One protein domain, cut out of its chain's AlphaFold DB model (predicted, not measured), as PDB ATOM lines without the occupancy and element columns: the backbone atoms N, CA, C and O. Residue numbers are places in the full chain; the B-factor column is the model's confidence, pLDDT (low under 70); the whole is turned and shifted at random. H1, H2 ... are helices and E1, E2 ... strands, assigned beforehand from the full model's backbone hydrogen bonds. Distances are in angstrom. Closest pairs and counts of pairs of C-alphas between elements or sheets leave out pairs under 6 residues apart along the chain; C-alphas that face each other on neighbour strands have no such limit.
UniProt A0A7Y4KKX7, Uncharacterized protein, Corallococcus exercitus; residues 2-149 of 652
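Overview. This is residues 2 to 149 of the 652 residues of an uncharacterized protein of Corallococcus exercitus (UniProt A0A7Y4KKX7). Two long helices, H3 and H5, run side by side in opposite directions as a long rod, with a small head at one end made of three short strands and the helices H1 and H2. Near the far end the short helix H4 lies crosswise on the first turns of H5, at residues 113 to 117, while the last turn of H5 reaches H2 in the head. The 148 printed residues include five named helices and three named strands, in the order E1 E2 H1 H2 E3 H3 H4 H5, and the class is mostly helix. The mixed sheet has the order E2, E1, E3. The whole is extended, with a radius of gyration of the C-alphas of 26.0 A and spans of 86 by 27 by 19 A.

Along the chain. E1 is residues 4 to 6, 6.5 A long, and begins with C-alpha 4 at (-33.884, -17.781, -26.311). E2 is residues 11 to 13, 7.0 A. H1 is residues 16 to 24, 12.5 A, and H2 is residues 37 to 45, 12.2 A. E3 is residues 49 to 51, 6.9 A. H3, residues 55 to 87, is 48.1 A long and ends with C-alpha 87 at (-59.540, 14.173, -49.338). H4 is residues 93 to 100, 10.7 A. H5, residues 110 to 147, is 54.8 A long and ends with C-alpha 147 at (-45.191, -7.045, -28.566).

Arrangement. E1 and E2 form an antiparallel hairpin, with N 5 and O 12 at 2.8 A. E1 and E3 are parallel, with N 6 and O 50 at 2.8 A. H1 only grazes the sheet, with its residues 18 to 22. H1 and H2 only just touch, with 3 pairs of C-alphas within 8 A, the closest those of Pro 16 and Gly 40 at 6.5 A. H2 touches residues 62 to 66 of H3, the closest C-alphas being those of Arg 38 and Tyr 66, 7.0 A apart. H2 also touches residues 146 to 147 of H5, with the C-alphas of Arg 45 and His 146 closest at 5.8 A. H3 and H5 touch at a shallow tilt of 22 degrees, opposite ways; their closest C-alphas are those of Ile 76 and Ile 135, 5.6 A. H4 touches H5 about perpendicular, at 88 degrees, with the C-alphas of Ala 96 and Thr 116 closest at 6.3 A. H3 and H4 are apart. In H1, H2, H3, H4 and H5 every O i to N i+4 pair is within hydrogen-bond range.

Size, cuts and confidence. The C-alphas farthest apart, those of Thr 9 and His 106, are 87.0 A apart. The printed part has no cut. The link from H1 to H2, residues 25 to 36, is long. The mean pLDDT of the printed part is 83.1, and residues 8 to 9, 26 to 28, 102 to 108 and 147 to 149 are under 70.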
ATOM      1  N   PRO A   2     -37.359 -11.998 -24.428       73.06
ATOM      2  CA  PRO A   2     -36.619 -12.046 -25.696       73.06
ATOM      3  C   PRO A   2     -36.436 -13.492 -26.173       73.06
ATOM      4  O   PRO A   2     -36.544 -14.418 -25.369       73.06
ATOM      5  N   VAL A   3     -36.127 -13.683 -27.457       79.12
ATOM      6  CA  VAL A   3     -35.887 -15.007 -28.050       79.12
ATOM      7  C   VAL A   3     -34.729 -15.702 -27.334       79.12
ATOM      8  O   VAL A   3     -33.700 -15.086 -27.059       79.12
ATOM      9  N   GLN A   4     -34.880 -16.993 -27.039       84.56
ATOM     10  CA  GLN A   4     -33.884 -17.781 -26.311       84.56
ATOM     11  C   GLN A   4     -33.441 -19.017 -27.097       84.56
ATOM     12  O   GLN A   4     -34.230 -19.616 -27.823       84.56
ATOM     13  N   LEU A   5     -32.194 -19.432 -26.894       84.75
ATOM     14  CA  LEU A   5     -31.635 -20.703 -27.330       84.75
ATOM     15  C   LEU A   5     -31.447 -21.610 -26.114       84.75
ATOM     16  O   LEU A   5     -30.783 -21.234 -25.148       84.75
ATOM     17  N   LYS A   6     -32.022 -22.806 -26.163       85.75
ATOM     18  CA  LYS A   6     -31.828 -23.864 -25.178       85.75
ATOM     19  C   LYS A   6     -30.834 -24.880 -25.729       85.75
ATOM     20  O   LYS A   6     -31.136 -25.589 -26.690       85.75
ATOM     21  N   ASP A   7     -29.670 -24.947 -25.094       76.69
ATOM     22  CA  ASP A   7     -28.684 -26.003 -25.309       76.69
ATOM     23  C   ASP A   7     -28.852 -27.129 -24.264       76.69
ATOM     24  O   ASP A   7     -29.747 -27.094 -23.414       76.69
ATOM     25  N   SER A   8     -28.013 -28.168 -24.329       69.25
ATOM     26  CA  SER A   8     -28.058 -29.323 -23.416       69.25
ATOM     27  C   SER A   8     -27.796 -28.980 -21.940       69.25
ATOM     28  O   SER A   8     -27.987 -29.834 -21.078       69.25
ATOM     29  N   THR A   9     -27.349 -27.761 -21.638       69.12
ATOM     30  CA  THR A   9     -26.856 -27.337 -20.320       69.12
ATOM     31  C   THR A   9     -27.461 -26.027 -19.801       69.12
ATOM     32  O   THR A   9     -27.452 -25.803 -18.591       69.12
ATOM     33  N   ARG A  10     -28.001 -25.158 -20.665       82.50
ATOM     34  CA  ARG A  10     -28.512 -23.823 -20.309       82.50
ATOM     35  C   ARG A  10     -29.498 -23.271 -21.345       82.50
ATOM     36  O   ARG A  10     -29.550 -23.712 -22.489       82.50
ATOM     37  N   THR A  11     -30.234 -22.239 -20.937       84.06
ATOM     38  CA  THR A  11     -31.063 -21.402 -21.815       84.06
ATOM     39  C   THR A  11     -30.481 -19.991 -21.835       84.06
ATOM     40  O   THR A  11     -30.332 -19.379 -20.777       84.06
ATOM     41  N   VAL A  12     -30.141 -19.472 -23.015       85.19
ATOM     42  CA  VAL A  12     -29.480 -18.168 -23.201       85.19
ATOM     43  C   VAL A  12     -30.322 -17.297 -24.129       85.19
ATOM     44  O   VAL A  12     -30.905 -17.807 -25.079       85.19
ATOM     45  N   ALA A  13     -30.415 -15.992 -23.871       83.88
ATOM     46  CA  ALA A  13     -31.059 -15.068 -24.805       83.88
ATOM     47  C   ALA A  13     -30.216 -14.918 -26.083       83.88
ATOM     48  O   ALA A  13     -28.995 -14.814 -26.000       83.88
ATOM     49  N   LEU A  14     -30.867 -14.904 -27.245       83.50
ATOM     50  CA  LEU A  14     -30.215 -14.700 -28.535       83.50
ATOM     51  C   LEU A  14     -30.143 -13.205 -28.858       83.50
ATOM     52  O   LEU A  14     -31.167 -12.526 -28.958       83.50
ATOM     53  N   ASP A  15     -28.930 -12.710 -29.065       86.38
ATOM     54  CA  ASP A  15     -28.651 -11.427 -29.710       86.38
ATOM     55  C   ASP A  15     -28.239 -11.654 -31.184       86.38
ATOM     56  O   ASP A  15     -28.063 -12.803 -31.603       86.38
ATOM     57  N   PRO A  16     -28.140 -10.601 -32.019       84.62
ATOM     58  CA  PRO A  16     -27.800 -10.772 -33.430       84.62
ATOM     59  C   PRO A  16     -26.482 -11.521 -33.677       84.62
ATOM     60  O   PRO A  16     -26.412 -12.298 -34.627       84.62
ATOM     61  N   ASP A  17     -25.467 -11.332 -32.832       83.06
ATOM     62  CA  ASP A  17     -24.138 -11.917 -33.034       83.06
ATOM     63  C   ASP A  17     -24.130 -13.410 -32.667       83.06
ATOM     64  O   ASP A  17     -23.776 -14.260 -33.489       83.06
ATOM     65  N   SER A  18     -24.637 -13.748 -31.479       84.62
ATOM     66  CA  SER A  18     -24.795 -15.134 -31.013       84.62
ATOM     67  C   SER A  18     -25.739 -15.958 -31.895       84.62
ATOM     68  O   SER A  18     -25.526 -17.160 -32.083       84.62
ATOM     69  N   LEU A  19     -26.752 -15.325 -32.497       85.19
ATOM     70  CA  LEU A  19     -27.608 -15.960 -33.491       85.19
ATOM     71  C   LEU A  19     -26.832 -16.337 -34.754       85.19
ATOM     72  O   LEU A  19     -26.984 -17.454 -35.248       85.19
ATOM     73  N   MET A  20     -26.036 -15.417 -35.302       84.44
ATOM     74  CA  MET A  20     -25.288 -15.684 -36.531       84.44
ATOM     75  C   MET A  20     -24.292 -16.824 -36.335       84.44
ATOM     76  O   MET A  20     -24.146 -17.662 -37.227       84.44
ATOM     77  N   ASP A  21     -23.671 -16.908 -35.162       84.69
ATOM     78  CA  ASP A  21     -22.799 -18.027 -34.815       84.69
ATOM     79  C   ASP A  21     -23.577 -19.341 -34.697       84.69
ATOM     80  O   ASP A  21     -23.177 -20.338 -35.302       84.69
ATOM     81  N   TRP A  22     -24.739 -19.345 -34.031       85.94
ATOM     82  CA  TRP A  22     -25.612 -20.523 -33.981       85.94
ATOM     83  C   TRP A  22     -26.067 -20.980 -35.376       85.94
ATOM     84  O   TRP A  22     -26.012 -22.175 -35.676       85.94
ATOM     85  N   LEU A  23     -26.456 -20.065 -36.267       84.44
ATOM     86  CA  LEU A  23     -26.898 -20.414 -37.622       84.44
ATOM     87  C   LEU A  23     -25.760 -20.988 -38.480       84.44
ATOM     88  O   LEU A  23     -25.986 -21.933 -39.237       84.44
ATOM     89  N   ARG A  24     -24.526 -20.490 -38.322       82.12
ATOM     90  CA  ARG A  24     -23.340 -20.999 -39.038       82.12
ATOM     91  C   ARG A  24     -22.983 -22.438 -38.667       82.12
ATOM     92  O   ARG A  24     -22.424 -23.146 -39.500       82.12
ATOM     93  N   THR A  25     -23.344 -22.903 -37.468       81.25
ATOM     94  CA  THR A  25     -23.126 -24.311 -37.078       81.25
ATOM     95  C   THR A  25     -23.960 -25.305 -37.897       81.25
ATOM     96  O   THR A  25     -23.579 -26.465 -38.025       81.25
ATOM     97  N   GLY A  26     -25.079 -24.864 -38.488       67.88
ATOM     98  CA  GLY A  26     -26.057 -25.724 -39.161       67.88
ATOM     99  C   GLY A  26     -25.763 -26.069 -40.627       67.88
ATOM    100  O   GLY A  26     -26.600 -26.696 -41.267       67.88
ATOM    101  N   SER A  27     -24.615 -25.668 -41.189       56.47
ATOM    102  CA  SER A  27     -24.252 -25.865 -42.614       56.47
ATOM    103  C   SER A  27     -25.246 -25.288 -43.650       56.47
ATOM    104  O   SER A  27     -25.112 -25.565 -44.840       56.47
ATOM    105  N   GLN A  28     -26.229 -24.477 -43.238       63.91
ATOM    106  CA  GLN A  28     -27.183 -23.805 -44.130       63.91
ATOM    107  C   GLN A  28     -26.734 -22.373 -44.444       63.91
ATOM    108  O   GLN A  28     -26.296 -21.639 -43.558       63.91
ATOM    109  N   GLU A  29     -26.881 -21.957 -45.704       75.31
ATOM    110  CA  GLU A  29     -26.652 -20.568 -46.108       75.31
ATOM    111  C   GLU A  29     -27.692 -19.652 -45.442       75.31
ATOM    112  O   GLU A  29     -28.901 -19.837 -45.601       75.31
ATOM    113  N   VAL A  30     -27.225 -18.667 -44.670       76.19
ATOM    114  CA  VAL A  30     -28.101 -17.720 -43.970       76.19
ATOM    115  C   VAL A  30     -28.615 -16.675 -44.965       76.19
ATOM    116  O   VAL A  30     -27.807 -15.967 -45.572       76.19
ATOM    117  N   PRO A  31     -29.940 -16.516 -45.136       79.06
ATOM    118  CA  PRO A  31     -30.474 -15.530 -46.066       79.06
ATOM    119  C   PRO A  31     -30.089 -14.093 -45.685       79.06
ATOM    120  O   PRO A  31     -30.125 -13.715 -44.515       79.06
ATOM    121  N   LYS A  32     -29.806 -13.244 -46.681       77.62
ATOM    122  CA  LYS A  32     -29.341 -11.855 -46.465       77.62
ATOM    123  C   LYS A  32     -30.296 -10.992 -45.629       77.62
ATOM    124  O   LYS A  32     -29.844 -10.108 -44.905       77.62
ATOM    125  N   HIS A  33     -31.607 -11.240 -45.710       75.62
ATOM    126  CA  HIS A  33     -32.614 -10.495 -44.942       75.62
ATOM    127  C   HIS A  33     -32.605 -10.821 -43.443       75.62
ATOM    128  O   HIS A  33     -33.249 -10.107 -42.679       75.62
ATOM    129  N   VAL A  34     -31.869 -11.851 -43.008       75.88
ATOM    130  CA  VAL A  34     -31.631 -12.208 -41.594       75.88
ATOM    131  C   VAL A  34     -30.514 -11.338 -41.011       75.88
ATOM    132  O   VAL A  34     -29.530 -11.823 -40.468       75.88
ATOM    133  N   SER A  35     -30.630 -10.022 -41.179       73.56
ATOM    134  CA  SER A  35     -29.693  -9.033 -40.644       73.56
ATOM    135  C   SER A  35     -30.385  -7.674 -40.470       73.56
ATOM    136  O   SER A  35     -31.470  -7.436 -41.009       73.56
ATOM    137  N   GLY A  36     -29.777  -6.772 -39.696       79.00
ATOM    138  CA  GLY A  36     -30.260  -5.399 -39.521       79.00
ATOM    139  C   GLY A  36     -31.365  -5.223 -38.471       79.00
ATOM    140  O   GLY A  36     -31.607  -6.087 -37.628       79.00
ATOM    141  N   GLN A  37     -32.031  -4.065 -38.508       81.06
ATOM    142  CA  GLN A  37     -32.938  -3.606 -37.446       81.06
ATOM    143  C   GLN A  37     -34.084  -4.586 -37.151       81.06
ATOM    144  O   GLN A  37     -34.345  -4.889 -35.990       81.06
ATOM    145  N   ARG A  38     -34.699  -5.162 -38.192       81.62
ATOM    146  CA  ARG A  38     -35.817  -6.110 -38.046       81.62
ATOM    147  C   ARG A  38     -35.439  -7.406 -37.342       81.62
ATOM    148  O   ARG A  38     -36.275  -7.987 -36.655       81.62
ATOM    149  N   LEU A  39     -34.197  -7.865 -37.500       84.06
ATOM    150  CA  LEU A  39     -33.693  -9.000 -36.732       84.06
ATOM    151  C   LEU A  39     -33.620  -8.648 -35.247       84.06
ATOM    152  O   LEU A  39     -34.077  -9.419 -34.410       84.06
ATOM    153  N   GLY A  40     -33.110  -7.455 -34.934       81.50
ATOM    154  CA  GLY A  40     -33.095  -6.933 -33.573       81.50
ATOM    155  C   GLY A  40     -34.495  -6.830 -32.965       81.50
ATOM    156  O   GLY A  40     -34.687  -7.244 -31.824       81.50
ATOM    157  N   ASP A  41     -35.478  -6.335 -33.721       79.25
ATOM    158  CA  ASP A  41     -36.872  -6.262 -33.264       79.25
ATOM    159  C   ASP A  41     -37.470  -7.651 -33.017       79.25
ATOM    160  O   ASP A  41     -38.081  -7.874 -31.971       79.25
ATOM    161  N   PHE A  42     -37.233  -8.613 -33.916       82.38
ATOM    162  CA  PHE A  42     -37.670  -9.995 -33.721       82.38
ATOM    163  C   PHE A  42     -37.060 -10.604 -32.454       82.38
ATOM    164  O   PHE A  42     -37.790 -11.105 -31.605       82.38
ATOM    165  N   LEU A  43     -35.738 -10.522 -32.287       82.81
ATOM    166  CA  LEU A  43     -35.030 -11.125 -31.153       82.81
ATOM    167  C   LEU A  43     -35.409 -10.494 -29.809       82.81
ATOM    168  O   LEU A  43     -35.568 -11.203 -28.817       82.81
ATOM    169  N   LYS A  44     -35.579  -9.168 -29.763       77.12
ATOM    170  CA  LYS A  44     -35.903  -8.455 -28.520       77.12
ATOM    171  C   LYS A  44     -37.321  -8.716 -28.043       77.12
ATOM    172  O   LYS A  44     -37.553  -8.727 -26.835       77.12
ATOM    173  N   ARG A  45     -38.264  -8.847 -28.975       72.44
ATOM    174  CA  ARG A  45     -39.680  -8.720 -28.641       72.44
ATOM    175  C   ARG A  45     -40.487 -10.013 -28.803       72.44
ATOM    176  O   ARG A  45     -41.536 -10.144 -28.180       72.44
ATOM    177  N   ARG A  46     -39.986 -11.010 -29.548       71.75
ATOM    178  CA  ARG A  46     -40.622 -12.336 -29.631       71.75
ATOM    179  C   ARG A  46     -40.281 -13.203 -28.422       71.75
ATOM    180  O   ARG A  46     -39.119 -13.485 -28.156       71.75
ATOM    181  N   ASP A  47     -41.322 -13.717 -27.777       73.69
ATOM    182  CA  ASP A  47     -41.215 -14.671 -26.674       73.69
ATOM    183  C   ASP A  47     -41.217 -16.112 -27.182       73.69
ATOM    184  O   ASP A  47     -42.277 -16.720 -27.335       73.69
ATOM    185  N   LYS A  48     -40.034 -16.629 -27.532       78.81
ATOM    186  CA  LYS A  48     -39.883 -18.004 -28.016       78.81
ATOM    187  C   LYS A  48     -38.520 -18.592 -27.670       78.81
ATOM    188  O   LYS A  48     -37.492 -17.938 -27.841       78.81
ATOM    189  N   THR A  49     -38.513 -19.853 -27.252       84.19
ATOM    190  CA  THR A  49     -37.295 -20.633 -27.009       84.19
ATOM    191  C   THR A  49     -37.106 -21.660 -28.124       84.19
ATOM    192  O   THR A  49     -38.014 -22.442 -28.398       84.19
ATOM    193  N   TYR A  50     -35.929 -21.667 -28.747       86.50
ATOM    194  CA  TYR A  50     -35.520 -22.644 -29.755       86.50
ATOM    195  C   TYR A  50     -34.513 -23.628 -29.162       86.50
ATOM    196  O   TYR A  50     -33.692 -23.251 -28.329       86.50
ATOM    197  N   GLU A  51     -34.550 -24.882 -29.593       87.50
ATOM    198  CA  GLU A  51     -33.503 -25.864 -29.295       87.50
ATOM    199  C   GLU A  51     -32.327 -25.716 -30.270       87.50
ATOM    200  O   GLU A  51     -32.502 -25.253 -31.399       87.50
ATOM    201  N   SER A  52     -31.130 -26.162 -29.877       83.06
ATOM    202  CA  SER A  52     -29.921 -26.059 -30.712       83.06
ATOM    203  C   SER A  52     -30.045 -26.659 -32.118       83.06
ATOM    204  O   SER A  52     -29.314 -26.234 -33.007       83.06
ATOM    205  N   SER A  53     -30.958 -27.608 -32.337       83.94
ATOM    206  CA  SER A  53     -31.237 -28.256 -33.629       83.94
ATOM    207  C   SER A  53     -32.293 -27.539 -34.487       83.94
ATOM    208  O   SER A  53     -32.604 -27.985 -35.591       83.94
ATOM    209  N   GLN A  54     -32.889 -26.447 -33.996       87.56
ATOM    210  CA  GLN A  54     -34.054 -25.798 -34.607       87.56
ATOM    211  C   GLN A  54     -33.704 -24.575 -35.477       87.56
ATOM    212  O   GLN A  54     -34.542 -23.683 -35.640       87.56
ATOM    213  N   GLN A  55     -32.514 -24.531 -36.097       87.31
ATOM    214  CA  GLN A  55     -32.108 -23.412 -36.970       87.31
ATOM    215  C   GLN A  55     -33.123 -23.166 -38.099       87.31
ATOM    216  O   GLN A  55     -33.538 -22.032 -38.342       87.31
ATOM    217  N   ALA A  56     -33.580 -24.234 -38.760       83.81
ATOM    218  CA  ALA A  56     -34.541 -24.134 -39.859       83.81
ATOM    219  C   ALA A  56     -35.897 -23.559 -39.405       83.81
ATOM    220  O   ALA A  56     -36.515 -22.775 -40.128       83.81
ATOM    221  N   ALA A  57     -36.347 -23.905 -38.193       83.75
ATOM    222  CA  ALA A  57     -37.582 -23.373 -37.623       83.75
ATOM    223  C   ALA A  57     -37.450 -21.876 -37.303       83.75
ATOM    224  O   ALA A  57     -38.344 -21.100 -37.645       83.75
ATOM    225  N   PHE A  58     -36.313 -21.456 -36.735       87.12
ATOM    226  CA  PHE A  58     -36.013 -20.040 -36.517       87.12
ATOM    227  C   PHE A  58     -36.026 -19.251 -37.833       87.12
ATOM    228  O   PHE A  58     -36.714 -18.235 -37.939       87.12
ATOM    229  N   LEU A  59     -35.312 -19.730 -38.860       86.50
ATOM    230  CA  LEU A  59     -35.233 -19.055 -40.160       86.50
ATOM    231  C   LEU A  59     -36.609 -18.926 -40.827       86.50
ATOM    232  O   LEU A  59     -36.911 -17.890 -41.431       86.50
ATOM    233  N   ALA A  60     -37.457 -19.949 -40.701       83.00
ATOM    234  CA  ALA A  60     -38.824 -19.927 -41.210       83.00
ATOM    235  C   ALA A  60     -39.704 -18.905 -40.471       83.00
ATOM    236  O   ALA A  60     -40.465 -18.173 -41.111       83.00
ATOM    237  N   ASP A  61     -39.591 -18.821 -39.145       82.44
ATOM    238  CA  ASP A  61     -40.370 -17.890 -38.327       82.44
ATOM    239  C   ASP A  61     -39.923 -16.440 -38.510       82.44
ATOM    240  O   ASP A  61     -40.765 -15.560 -38.700       82.44
ATOM    241  N   PHE A  62     -38.613 -16.189 -38.566       86.00
ATOM    242  CA  PHE A  62     -38.091 -14.862 -38.868       86.00
ATOM    243  C   PHE A  62     -38.472 -14.415 -40.286       86.00
ATOM    244  O   PHE A  62     -38.938 -13.294 -40.483       86.00
ATOM    245  N   SER A  63     -38.350 -15.298 -41.284       84.19
ATOM    246  CA  SER A  63     -38.753 -14.977 -42.661       84.19
ATOM    247  C   SER A  63     -40.246 -14.668 -42.768       84.19
ATOM    248  O   SER A  63     -40.640 -13.797 -43.544       84.19
ATOM    249  N   ARG A  64     -41.083 -15.356 -41.981       83.38
ATOM    250  CA  ARG A  64     -42.519 -15.075 -41.878       83.38
ATOM    251  C   ARG A  64     -42.764 -13.696 -41.276       83.38
ATOM    252  O   ARG A  64     -43.417 -12.887 -41.921       83.38
ATOM    253  N   PHE A  65     -42.187 -13.413 -40.107       84.06
ATOM    254  CA  PHE A  65     -42.270 -12.105 -39.451       84.06
ATOM    255  C   PHE A  65     -41.844 -10.973 -40.391       84.06
ATOM    256  O   PHE A  65     -42.606 -10.039 -40.623       84.06
ATOM    257  N   TYR A  66     -40.668 -11.101 -41.011       86.38
ATOM    258  CA  TYR A  66     -40.125 -10.096 -41.917       86.38
ATOM    259  C   TYR A  66     -41.075  -9.797 -43.088       86.38
ATOM    260  O   TYR A  66     -41.329  -8.632 -43.404       86.38
ATOM    261  N   ARG A  67     -41.616 -10.837 -43.738       85.94
ATOM    262  CA  ARG A  67     -42.542 -10.669 -44.870       85.94
ATOM    263  C   ARG A  67     -43.872 -10.066 -44.433       85.94
ATOM    264  O   ARG A  67     -44.369  -9.182 -45.127       85.94
ATOM    265  N   THR A  68     -44.418 -10.491 -43.294       86.94
ATOM    266  CA  THR A  68     -45.673  -9.947 -42.763       86.94
ATOM    267  C   THR A  68     -45.528  -8.466 -42.415       86.94
ATOM    268  O   THR A  68     -46.318  -7.668 -42.905       86.94
ATOM    269  N   CYS A  69     -44.478  -8.057 -41.692       87.94
ATOM    270  CA  CYS A  69     -44.241  -6.640 -41.391       87.94
ATOM    271  C   CYS A  69     -44.074  -5.801 -42.666       87.94
ATOM    272  O   CYS A  69     -44.697  -4.755 -42.802       87.94
ATOM    273  N   ARG A  70     -43.307  -6.287 -43.655       88.38
ATOM    274  CA  ARG A  70     -43.192  -5.595 -44.954       88.38
ATOM    275  C   ARG A  70     -44.558  -5.420 -45.626       88.38
ATOM    276  O   ARG A  70     -44.868  -4.340 -46.106       88.38
ATOM    277  N   SER A  71     -45.362  -6.477 -45.641       87.81
ATOM    278  CA  SER A  71     -46.692  -6.473 -46.261       87.81
ATOM    279  C   SER A  71     -47.636  -5.476 -45.581       87.81
ATOM    280  O   SER A  71     -48.364  -4.752 -46.255       87.81
ATOM    281  N   ILE A  72     -47.601  -5.399 -44.247       90.44
ATOM    282  CA  ILE A  72     -48.403  -4.446 -43.468       90.44
ATOM    283  C   ILE A  72     -47.967  -3.000 -43.753       90.44
ATOM    284  O   ILE A  72     -48.823  -2.150 -43.976       90.44
ATOM    285  N   GLU A  73     -46.662  -2.716 -43.788       91.00
ATOM    286  CA  GLU A  73     -46.142  -1.382 -44.135       91.00
ATOM    287  C   GLU A  73     -46.583  -0.947 -45.538       91.00
ATOM    288  O   GLU A  73     -47.096   0.157 -45.709       91.00
ATOM    289  N   GLU A  74     -46.441  -1.829 -46.533       89.25
ATOM    290  CA  GLU A  74     -46.882  -1.563 -47.906       89.25
ATOM    291  C   GLU A  74     -48.389  -1.255 -47.966       89.25
ATOM    292  O   GLU A  74     -48.802  -0.303 -48.630       89.25
ATOM    293  N   ALA A  75     -49.216  -2.014 -47.239       89.88
ATOM    294  CA  ALA A  75     -50.655  -1.770 -47.162       89.88
ATOM    295  C   ALA A  75     -50.998  -0.428 -46.490       89.88
ATOM    296  O   ALA A  75     -51.863   0.300 -46.981       89.88
ATOM    297  N   ILE A  76     -50.296  -0.060 -45.412       93.75
ATOM    298  CA  ILE A  76     -50.471   1.234 -44.735       93.75
ATOM    299  C   ILE A  76     -50.147   2.391 -45.685       93.75
ATOM    300  O   ILE A  76     -50.932   3.336 -45.779       93.75
ATOM    301  N   GLU A  77     -49.029   2.330 -46.408       92.62
ATOM    302  CA  GLU A  77     -48.648   3.390 -47.348       92.62
ATOM    303  C   GLU A  77     -49.645   3.511 -48.510       92.62
ATOM    304  O   GLU A  77     -50.044   4.623 -48.872       92.62
ATOM    305  N   ASN A  78     -50.152   2.385 -49.021       90.19
ATOM    306  CA  ASN A  78     -51.214   2.384 -50.029       90.19
ATOM    307  C   ASN A  78     -52.504   3.049 -49.512       90.19
ATOM    308  O   ASN A  78     -53.110   3.855 -50.224       90.19
ATOM    309  N   LEU A  79     -52.913   2.767 -48.270       92.38
ATOM    310  CA  LEU A  79     -54.098   3.378 -47.656       92.38
ATOM    311  C   LEU A  79     -53.909   4.869 -47.353       92.38
ATOM    312  O   LEU A  79     -54.851   5.643 -47.517       92.38
ATOM    313  N   LYS A  80     -52.706   5.303 -46.960       94.00
ATOM    314  CA  LYS A  80     -52.390   6.733 -46.798       94.00
ATOM    315  C   LYS A  80     -52.505   7.469 -48.130       94.00
ATOM    316  O   LYS A  80     -53.180   8.495 -48.203       94.00
ATOM    317  N   ALA A  81     -51.911   6.922 -49.191       91.44
ATOM    318  CA  ALA A  81     -52.025   7.481 -50.535       91.44
ATOM    319  C   ALA A  81     -53.489   7.516 -51.014       91.44
ATOM    320  O   ALA A  81     -53.931   8.496 -51.617       91.44
ATOM    321  N   TYR A  82     -54.265   6.474 -50.697       91.88
ATOM    322  CA  TYR A  82     -55.704   6.439 -50.947       91.88
ATOM    323  C   TYR A  82     -56.450   7.559 -50.207       91.88
ATOM    324  O   TYR A  82     -57.215   8.293 -50.831       91.88
ATOM    325  N   ALA A  83     -56.203   7.738 -48.907       93.62
ATOM    326  CA  ALA A  83     -56.857   8.755 -48.085       93.62
ATOM    327  C   ALA A  83     -56.576  10.183 -48.580       93.62
ATOM    328  O   ALA A  83     -57.502  10.990 -48.661       93.62
ATOM    329  N   VAL A  84     -55.330  10.475 -48.973       94.69
ATOM    330  CA  VAL A  84     -54.955  11.761 -49.590       94.69
ATOM    331  C   VAL A  84     -55.738  11.983 -50.886       94.69
ATOM    332  O   VAL A  84     -56.371  13.018 -51.064       94.69
ATOM    333  N   ARG A  85     -55.807  10.974 -51.761       93.88
ATOM    334  CA  ARG A  85     -56.596  11.073 -52.998       93.88
ATOM    335  C   ARG A  85     -58.081  11.332 -52.724       93.88
ATOM    336  O   ARG A  85     -58.718  12.075 -53.466       93.88
ATOM    337  N   VAL A  86     -58.646  10.709 -51.688       94.12
ATOM    338  CA  VAL A  86     -60.053  10.891 -51.296       94.12
ATOM    339  C   VAL A  86     -60.307  12.290 -50.724       94.12
ATOM    340  O   VAL A  86     -61.357  12.878 -51.000       94.12
ATOM    341  N   SER A  87     -59.378  12.843 -49.939       94.75
ATOM    342  CA  SER A  87     -59.540  14.173 -49.338       94.75
ATOM    343  C   SER A  87     -59.516  15.291 -50.389       94.75
ATOM    344  O   SER A  87     -60.226  16.286 -50.242       94.75
ATOM    345  N   GLU A  88     -58.793  15.084 -51.490       94.69
ATOM    346  CA  GLU A  88     -58.671  16.017 -52.618       94.69
ATOM    347  C   GLU A  88     -59.841  15.954 -53.623       94.69
ATOM    348  O   GLU A  88     -59.891  16.736 -54.580       94.69
ATOM    349  N   LEU A  89     -60.813  15.051 -53.429       93.62
ATOM    350  CA  LEU A  89     -61.961  14.911 -54.332       93.62
ATOM    351  C   LEU A  89     -62.831  16.172 -54.354       93.62
ATOM    352  O   LEU A  89     -63.353  16.624 -53.328       93.62
ATOM    353  N   LYS A  90     -63.086  16.672 -55.565       92.56
ATOM    354  CA  LYS A  90     -64.034  17.761 -55.822       92.56
ATOM    355  C   LYS A  90     -65.441  17.195 -56.004       92.56
ATOM    356  O   LYS A  90     -65.719  16.521 -56.992       92.56
ATOM    357  N   LEU A  91     -66.321  17.480 -55.047       92.88
ATOM    358  CA  LEU A  91     -67.730  17.087 -55.073       92.88
ATOM    359  C   LEU A  91     -68.591  18.294 -55.454       92.88
ATOM    360  O   LEU A  91     -69.167  18.957 -54.598       92.88
ATOM    361  N   ASP A  92     -68.615  18.625 -56.741       91.31
ATOM    362  CA  ASP A  92     -69.320  19.797 -57.255       91.31
ATOM    363  C   ASP A  92     -70.627  19.432 -57.980       91.31
ATOM    364  O   ASP A  92     -70.979  18.264 -58.180       91.31
ATOM    365  N   LYS A  93     -71.373  20.465 -58.399       90.00
ATOM    366  CA  LYS A  93     -72.596  20.281 -59.189       90.00
ATOM    367  C   LYS A  93     -72.310  19.511 -60.480       90.00
ATOM    368  O   LYS A  93     -73.132  18.698 -60.880       90.00
ATOM    369  N   LYS A  94     -71.152  19.712 -61.119       90.19
ATOM    370  CA  LYS A  94     -70.801  19.008 -62.358       90.19
ATOM    371  C   LYS A  94     -70.766  17.493 -62.138       90.19
ATOM    372  O   LYS A  94     -71.410  16.774 -62.897       90.19
ATOM    373  N   LEU A  95     -70.111  17.027 -61.076       89.50
ATOM    374  CA  LEU A  95     -70.091  15.610 -60.719       89.50
ATOM    375  C   LEU A  95     -71.503  15.070 -60.448       89.50
ATOM    376  O   LEU A  95     -71.838  13.986 -60.917       89.50
ATOM    377  N   ALA A  96     -72.354  15.821 -59.739       84.56
ATOM    378  CA  ALA A  96     -73.732  15.398 -59.479       84.56
ATOM    379  C   ALA A  96     -74.532  15.178 -60.780       84.56
ATOM    380  O   ALA A  96     -75.214  14.163 -60.919       84.56
ATOM    381  N   TYR A  97     -74.398  16.074 -61.764       78.75
ATOM    382  CA  TYR A  97     -75.027  15.913 -63.082       78.75
ATOM    383  C   TYR A  97     -74.479  14.689 -63.837       78.75
ATOM    384  O   TYR A  97     -75.255  13.926 -64.415       78.75
ATOM    385  N   GLU A  98     -73.163  14.453 -63.795       81.06
ATOM    386  CA  GLU A  98     -72.525  13.288 -64.429       81.06
ATOM    387  C   GLU A  98     -72.954  11.956 -63.792       81.06
ATOM    388  O   GLU A  98     -73.176  10.965 -64.500       81.06
ATOM    389  N   VAL A  99     -73.110  11.930 -62.465       76.94
ATOM    390  CA  VAL A  99     -73.603  10.768 -61.712       76.94
ATOM    391  C   VAL A  99     -75.045  10.447 -62.090       76.94
ATOM    392  O   VAL A  99     -75.363   9.292 -62.374       76.94
ATOM    393  N   LEU A 100     -75.901  11.469 -62.159       72.50
ATOM    394  CA  LEU A 100     -77.312  11.326 -62.525       72.50
ATOM    395  C   LEU A 100     -77.532  11.172 -64.040       72.50
ATOM    396  O   LEU A 100     -78.661  10.956 -64.473       72.50
ATOM    397  N   LYS A 101     -76.467  11.274 -64.850       72.25
ATOM    398  CA  LYS A 101     -76.511  11.276 -66.323       72.25
ATOM    399  C   LYS A 101     -77.464  12.337 -66.899       72.25
ATOM    400  O   LYS A 101     -78.063  12.130 -67.954       72.25
ATOM    401  N   VAL A 102     -77.584  13.482 -66.230       69.56
ATOM    402  CA  VAL A 102     -78.370  14.630 -66.704       69.56
ATOM    403  C   VAL A 102     -77.440  15.574 -67.465       69.56
ATOM    404  O   VAL A 102     -76.362  15.920 -66.981       69.56
ATOM    405  N   LYS A 103     -77.831  15.988 -68.677       67.31
ATOM    406  CA  LYS A 103     -77.062  16.971 -69.458       67.31
ATOM    407  C   LYS A 103     -77.003  18.302 -68.699       67.31
ATOM    408  O   LYS A 103     -78.023  18.777 -68.203       67.31
ATOM    409  N   GLN A 104     -75.819  18.912 -68.635       54.94
ATOM    410  CA  GLN A 104     -75.658  20.250 -68.059       54.94
ATOM    411  C   GLN A 104     -76.567  21.248 -68.796       54.94
ATOM    412  O   GLN A 104     -76.573  21.273 -70.024       54.94
ATOM    413  N   GLY A 105     -77.343  22.035 -68.044       53.62
ATOM    414  CA  GLY A 105     -78.305  23.003 -68.589       53.62
ATOM    415  C   GLY A 105     -79.766  22.537 -68.630       53.62
ATOM    416  O   GLY A 105     -80.621  23.321 -69.022       53.62
ATOM    417  N   HIS A 106     -80.071  21.302 -68.213       59.12
ATOM    418  CA  HIS A 106     -81.443  20.875 -67.905       59.12
ATOM    419  C   HIS A 106     -81.741  21.028 -66.408       59.12
ATOM    420  O   HIS A 106     -80.869  20.758 -65.582       59.12
ATOM    421  N   ASP A 107     -82.975  21.407 -66.064       63.25
ATOM    422  CA  ASP A 107     -83.380  21.647 -64.677       63.25
ATOM    423  C   ASP A 107     -83.450  20.346 -63.864       63.25
ATOM    424  O   ASP A 107     -84.397  19.561 -63.944       63.25
ATOM    425  N   LEU A 108     -82.424  20.132 -63.040       65.62
ATOM    426  CA  LEU A 108     -82.487  19.267 -61.867       65.62
ATOM    427  C   LEU A 108     -83.141  20.057 -60.734       65.62
ATOM    428  O   LEU A 108     -82.688  21.159 -60.423       65.62
ATOM    429  N   SER A 109     -84.172  19.499 -60.093       76.56
ATOM    430  CA  SER A 109     -84.754  20.157 -58.921       76.56
ATOM    431  C   SER A 109     -83.693  20.344 -57.835       76.56
ATOM    432  O   SER A 109     -82.820  19.490 -57.639       76.56
ATOM    433  N   GLU A 110     -83.777  21.466 -57.120       77.88
ATOM    434  CA  GLU A 110     -82.826  21.809 -56.060       77.88
ATOM    435  C   GLU A 110     -82.737  20.695 -55.006       77.88
ATOM    436  O   GLU A 110     -81.639  20.290 -54.632       77.88
ATOM    437  N   ASP A 111     -83.873  20.091 -54.647       73.06
ATOM    438  CA  ASP A 111     -83.948  18.956 -53.722       73.06
ATOM    439  C   ASP A 111     -83.121  17.742 -54.172       73.06
ATOM    440  O   ASP A 111     -82.419  17.130 -53.362       73.06
ATOM    441  N   VAL A 112     -83.179  17.368 -55.457       70.94
ATOM    442  CA  VAL A 112     -82.430  16.211 -55.983       70.94
ATOM    443  C   VAL A 112     -80.940  16.523 -56.030       70.94
ATOM    444  O   VAL A 112     -80.118  15.665 -55.695       70.94
ATOM    445  N   LEU A 113     -80.583  17.748 -56.416       79.00
ATOM    446  CA  LEU A 113     -79.196  18.190 -56.444       79.00
ATOM    447  C   LEU A 113     -78.591  18.198 -55.033       79.00
ATOM    448  O   LEU A 113     -77.526  17.615 -54.827       79.00
ATOM    449  N   VAL A 114     -79.288  18.787 -54.057       81.62
ATOM    450  CA  VAL A 114     -78.876  18.822 -52.645       81.62
ATOM    451  C   VAL A 114     -78.767  17.408 -52.074       81.62
ATOM    452  O   VAL A 114     -77.759  17.074 -51.450       81.62
ATOM    453  N   PHE A 115     -79.755  16.543 -52.323       81.88
ATOM    454  CA  PHE A 115     -79.718  15.147 -51.884       81.88
ATOM    455  C   PHE A 115     -78.519  14.384 -52.463       81.88
ATOM    456  O   PHE A 115     -77.836  13.647 -51.745       81.88
ATOM    457  N   THR A 116     -78.246  14.572 -53.755       79.81
ATOM    458  CA  THR A 116     -77.130  13.914 -54.440       79.81
ATOM    459  C   THR A 116     -75.803  14.391 -53.867       79.81
ATOM    460  O   THR A 116     -75.000  13.561 -53.457       79.81
ATOM    461  N   LEU A 117     -75.592  15.705 -53.748       88.94
ATOM    462  CA  LEU A 117     -74.371  16.266 -53.163       88.94
ATOM    463  C   LEU A 117     -74.148  15.772 -51.730       88.94
ATOM    464  O   LEU A 117     -73.069  15.268 -51.431       88.94
ATOM    465  N   LYS A 118     -75.188  15.777 -50.887       88.06
ATOM    466  CA  LYS A 118     -75.120  15.218 -49.529       88.06
ATOM    467  C   LYS A 118     -74.734  13.734 -49.530       88.06
ATOM    468  O   LYS A 118     -73.935  13.294 -48.706       88.06
ATOM    469  N   THR A 119     -75.271  12.954 -50.470       85.88
ATOM    470  CA  THR A 119     -74.929  11.531 -50.629       85.88
ATOM    471  C   THR A 119     -73.460  11.338 -51.018       85.88
ATOM    472  O   THR A 119     -72.805  10.422 -50.515       85.88
ATOM    473  N   LEU A 120     -72.927  12.200 -51.891       90.81
ATOM    474  CA  LEU A 120     -71.520  12.187 -52.301       90.81
ATOM    475  C   LEU A 120     -70.587  12.618 -51.163       90.81
ATOM    476  O   LEU A 120     -69.535  12.013 -50.967       90.81
ATOM    477  N   GLU A 121     -70.975  13.627 -50.383       93.00
ATOM    478  CA  GLU A 121     -70.224  14.071 -49.204       93.00
ATOM    479  C   GLU A 121     -70.146  12.968 -48.151       93.00
ATOM    480  O   GLU A 121     -69.064  12.680 -47.636       93.00
ATOM    481  N   GLN A 122     -71.267  12.292 -47.891       91.19
ATOM    482  CA  GLN A 122     -71.304  11.150 -46.986       91.19
ATOM    483  C   GLN A 122     -70.445   9.990 -47.498       91.19
ATOM    484  O   GLN A 122     -69.747   9.350 -46.714       91.19
ATOM    485  N   MET A 123     -70.451   9.728 -48.809       92.19
ATOM    486  CA  MET A 123     -69.564   8.737 -49.421       92.19
ATOM    487  C   MET A 123     -68.091   9.081 -49.175       92.19
ATOM    488  O   MET A 123     -67.343   8.215 -48.730       92.19
ATOM    489  N   ARG A 124     -67.672  10.332 -49.411       94.50
ATOM    490  CA  ARG A 124     -66.288  10.774 -49.161       94.50
ATOM    491  C   ARG A 124     -65.907  10.649 -47.686       94.50
ATOM    492  O   ARG A 124     -64.831  10.142 -47.390       94.50
ATOM    493  N   ALA A 125     -66.785  11.062 -46.770       94.00
ATOM    494  CA  ALA A 125     -66.554  10.919 -45.332       94.00
ATOM    495  C   ALA A 125     -66.378   9.444 -44.927       94.00
ATOM    496  O   ALA A 125     -65.428   9.103 -44.228       94.00
ATOM    497  N   ASN A 126     -67.237   8.560 -45.444       93.06
ATOM    498  CA  ASN A 126     -67.135   7.119 -45.229       93.06
ATOM    499  C   ASN A 126     -65.825   6.531 -45.778       93.06
ATOM    500  O   ASN A 126     -65.266   5.631 -45.163       93.06
ATOM    501  N   GLU A 127     -65.332   7.014 -46.922       93.19
ATOM    502  CA  GLU A 127     -64.058   6.563 -47.497       93.19
ATOM    503  C   GLU A 127     -62.840   6.986 -46.676       93.19
ATOM    504  O   GLU A 127     -61.934   6.178 -46.478       93.19
ATOM    505  N   LEU A 128     -62.833   8.216 -46.156       94.94
ATOM    506  CA  LEU A 128     -61.773   8.684 -45.257       94.94
ATOM    507  C   LEU A 128     -61.757   7.873 -43.961       94.94
ATOM    508  O   LEU A 128     -60.707   7.380 -43.555       94.94
ATOM    509  N   GLN A 129     -62.931   7.667 -43.364       94.94
ATOM    510  CA  GLN A 129     -63.059   6.889 -42.138       94.94
ATOM    511  C   GLN A 129     -62.680   5.415 -42.351       94.94
ATOM    512  O   GLN A 129     -62.037   4.819 -41.496       94.94
ATOM    513  N   TYR A 130     -63.018   4.825 -43.503       94.00
ATOM    514  CA  TYR A 130     -62.559   3.479 -43.865       94.00
ATOM    515  C   TYR A 130     -61.028   3.384 -43.915       94.00
ATOM    516  O   TYR A 130     -60.462   2.412 -43.410       94.00
ATOM    517  N   ALA A 131     -60.361   4.371 -44.524       93.69
ATOM    518  CA  ALA A 131     -58.907   4.372 -44.630       93.69
ATOM    519  C   ALA A 131     -58.260   4.501 -43.245       93.69
ATOM    520  O   ALA A 131     -57.356   3.735 -42.922       93.69
ATOM    521  N   GLU A 132     -58.776   5.401 -42.405       94.81
ATOM    522  CA  GLU A 132     -58.337   5.576 -41.017       94.81
ATOM    523  C   GLU A 132     -58.493   4.286 -40.198       94.81
ATOM    524  O   GLU A 132     -57.533   3.824 -39.584       94.81
ATOM    525  N   GLU A 133     -59.668   3.651 -40.240       93.69
ATOM    526  CA  GLU A 133     -59.933   2.403 -39.514       93.69
ATOM    527  C   GLU A 133     -59.059   1.242 -39.998       93.69
ATOM    528  O   GLU A 133     -58.611   0.423 -39.192       93.69
ATOM    529  N   SER A 134     -58.803   1.167 -41.306       92.56
ATOM    530  CA  SER A 134     -57.951   0.129 -41.892       92.56
ATOM    531  C   SER A 134     -56.480   0.343 -41.518       92.56
ATOM    532  O   SER A 134     -55.820  -0.610 -41.108       92.56
ATOM    533  N   ILE A 135     -55.984   1.587 -41.558       94.12
ATOM    534  CA  ILE A 135     -54.626   1.938 -41.105       94.12
ATOM    535  C   ILE A 135     -54.469   1.630 -39.617       94.12
ATOM    536  O   ILE A 135     -53.524   0.945 -39.241       94.12
ATOM    537  N   ALA A 136     -55.406   2.075 -38.776       93.12
ATOM    538  CA  ALA A 136     -55.374   1.803 -37.341       93.12
ATOM    539  C   ALA A 136     -55.349   0.295 -37.056       93.12
ATOM    540  O   ALA A 136     -54.565  -0.170 -36.231       93.12
ATOM    541  N   SER A 137     -56.149  -0.487 -37.790       91.44
ATOM    542  CA  SER A 137     -56.149  -1.941 -37.654       91.44
ATOM    543  C   SER A 137     -54.835  -2.592 -38.090       91.44
ATOM    544  O   SER A 137     -54.465  -3.614 -37.513       91.44
ATOM    545  N   LEU A 138     -54.166  -2.072 -39.118       92.56
ATOM    546  CA  LEU A 138     -52.876  -2.581 -39.582       92.56
ATOM    547  C   LEU A 138     -51.744  -2.199 -38.619       92.56
ATOM    548  O   LEU A 138     -50.889  -3.034 -38.336       92.56
ATOM    549  N   CYS A 139     -51.777  -0.988 -38.056       91.06
ATOM    550  CA  CYS A 139     -50.868  -0.572 -36.987       91.06
ATOM    551  C   CYS A 139     -51.025  -1.457 -35.745       91.06
ATOM    552  O   CYS A 139     -50.030  -1.963 -35.247       91.06
ATOM    553  N   GLU A 140     -52.257  -1.752 -35.310       89.62
ATOM    554  CA  GLU A 140     -52.500  -2.677 -34.189       89.62
ATOM    555  C   GLU A 140     -51.886  -4.064 -34.454       89.62
ATOM    556  O   GLU A 140     -51.296  -4.679 -33.567       89.62
ATOM    557  N   GLN A 141     -52.009  -4.573 -35.685       89.50
ATOM    558  CA  GLN A 141     -51.401  -5.850 -36.069       89.50
ATOM    559  C   GLN A 141     -49.871  -5.767 -36.075       89.50
ATOM    560  O   GLN A 141     -49.211  -6.699 -35.615       89.50
ATOM    561  N   MET A 142     -49.301  -4.657 -36.551       86.69
ATOM    562  CA  MET A 142     -47.862  -4.404 -36.486       86.69
ATOM    563  C   MET A 142     -47.362  -4.403 -35.037       86.69
ATOM    564  O   MET A 142     -46.391  -5.091 -34.719       86.69
ATOM    565  N   ASP A 143     -48.059  -3.691 -34.152       82.38
ATOM    566  CA  ASP A 143     -47.745  -3.620 -32.727       82.38
ATOM    567  C   ASP A 143     -47.848  -4.999 -32.077       82.38
ATOM    568  O   ASP A 143     -46.967  -5.389 -31.318       82.38
ATOM    569  N   TRP A 144     -48.843  -5.806 -32.449       81.69
ATOM    570  CA  TRP A 144     -48.935  -7.191 -31.996       81.69
ATOM    571  C   TRP A 144     -47.771  -8.059 -32.495       81.69
ATOM    572  O   TRP A 144     -47.246  -8.879 -31.745       81.69
ATOM    573  N   HIS A 145     -47.321  -7.895 -33.742       75.88
ATOM    574  CA  HIS A 145     -46.158  -8.634 -34.240       75.88
ATOM    575  C   HIS A 145     -44.872  -8.265 -33.500       75.88
ATOM    576  O   HIS A 145     -43.977  -9.112 -33.398       75.88
ATOM    577  N   HIS A 146     -44.806  -7.037 -32.983       70.69
ATOM    578  CA  HIS A 146     -43.746  -6.579 -32.110       70.69
ATOM    579  C   HIS A 146     -43.921  -7.092 -30.680       70.69
ATOM    580  O   HIS A 146     -42.991  -7.678 -30.164       70.69
ATOM    581  N   GLU A 147     -45.067  -6.928 -30.030       65.56
ATOM    582  CA  GLU A 147     -45.191  -7.045 -28.566       65.56
ATOM    583  C   GLU A 147     -46.039  -8.244 -28.098       65.56
ATOM    584  O   GLU A 147     -46.118  -8.536 -26.903       65.56
ATOM    585  N   GLY A 148     -46.688  -8.949 -29.026       60.50
ATOM    586  CA  GLY A 148     -47.678  -9.987 -28.747       60.50
ATOM    587  C   GLY A 148     -47.093 -11.361 -28.373       60.50
ATOM    588  O   GLY A 148     -46.024 -11.753 -28.853       60.50
ATOM    589  N   PRO A 149     -47.809 -12.153 -27.548       57.50
ATOM    590  CA  PRO A 149     -47.380 -13.494 -27.158       57.50
ATOM    591  C   PRO A 149     -47.411 -14.462 -28.352       57.50
ATOM    592  O   PRO A 149     -48.427 -14.635 -29.031       57.50
TER     593      PRO A 149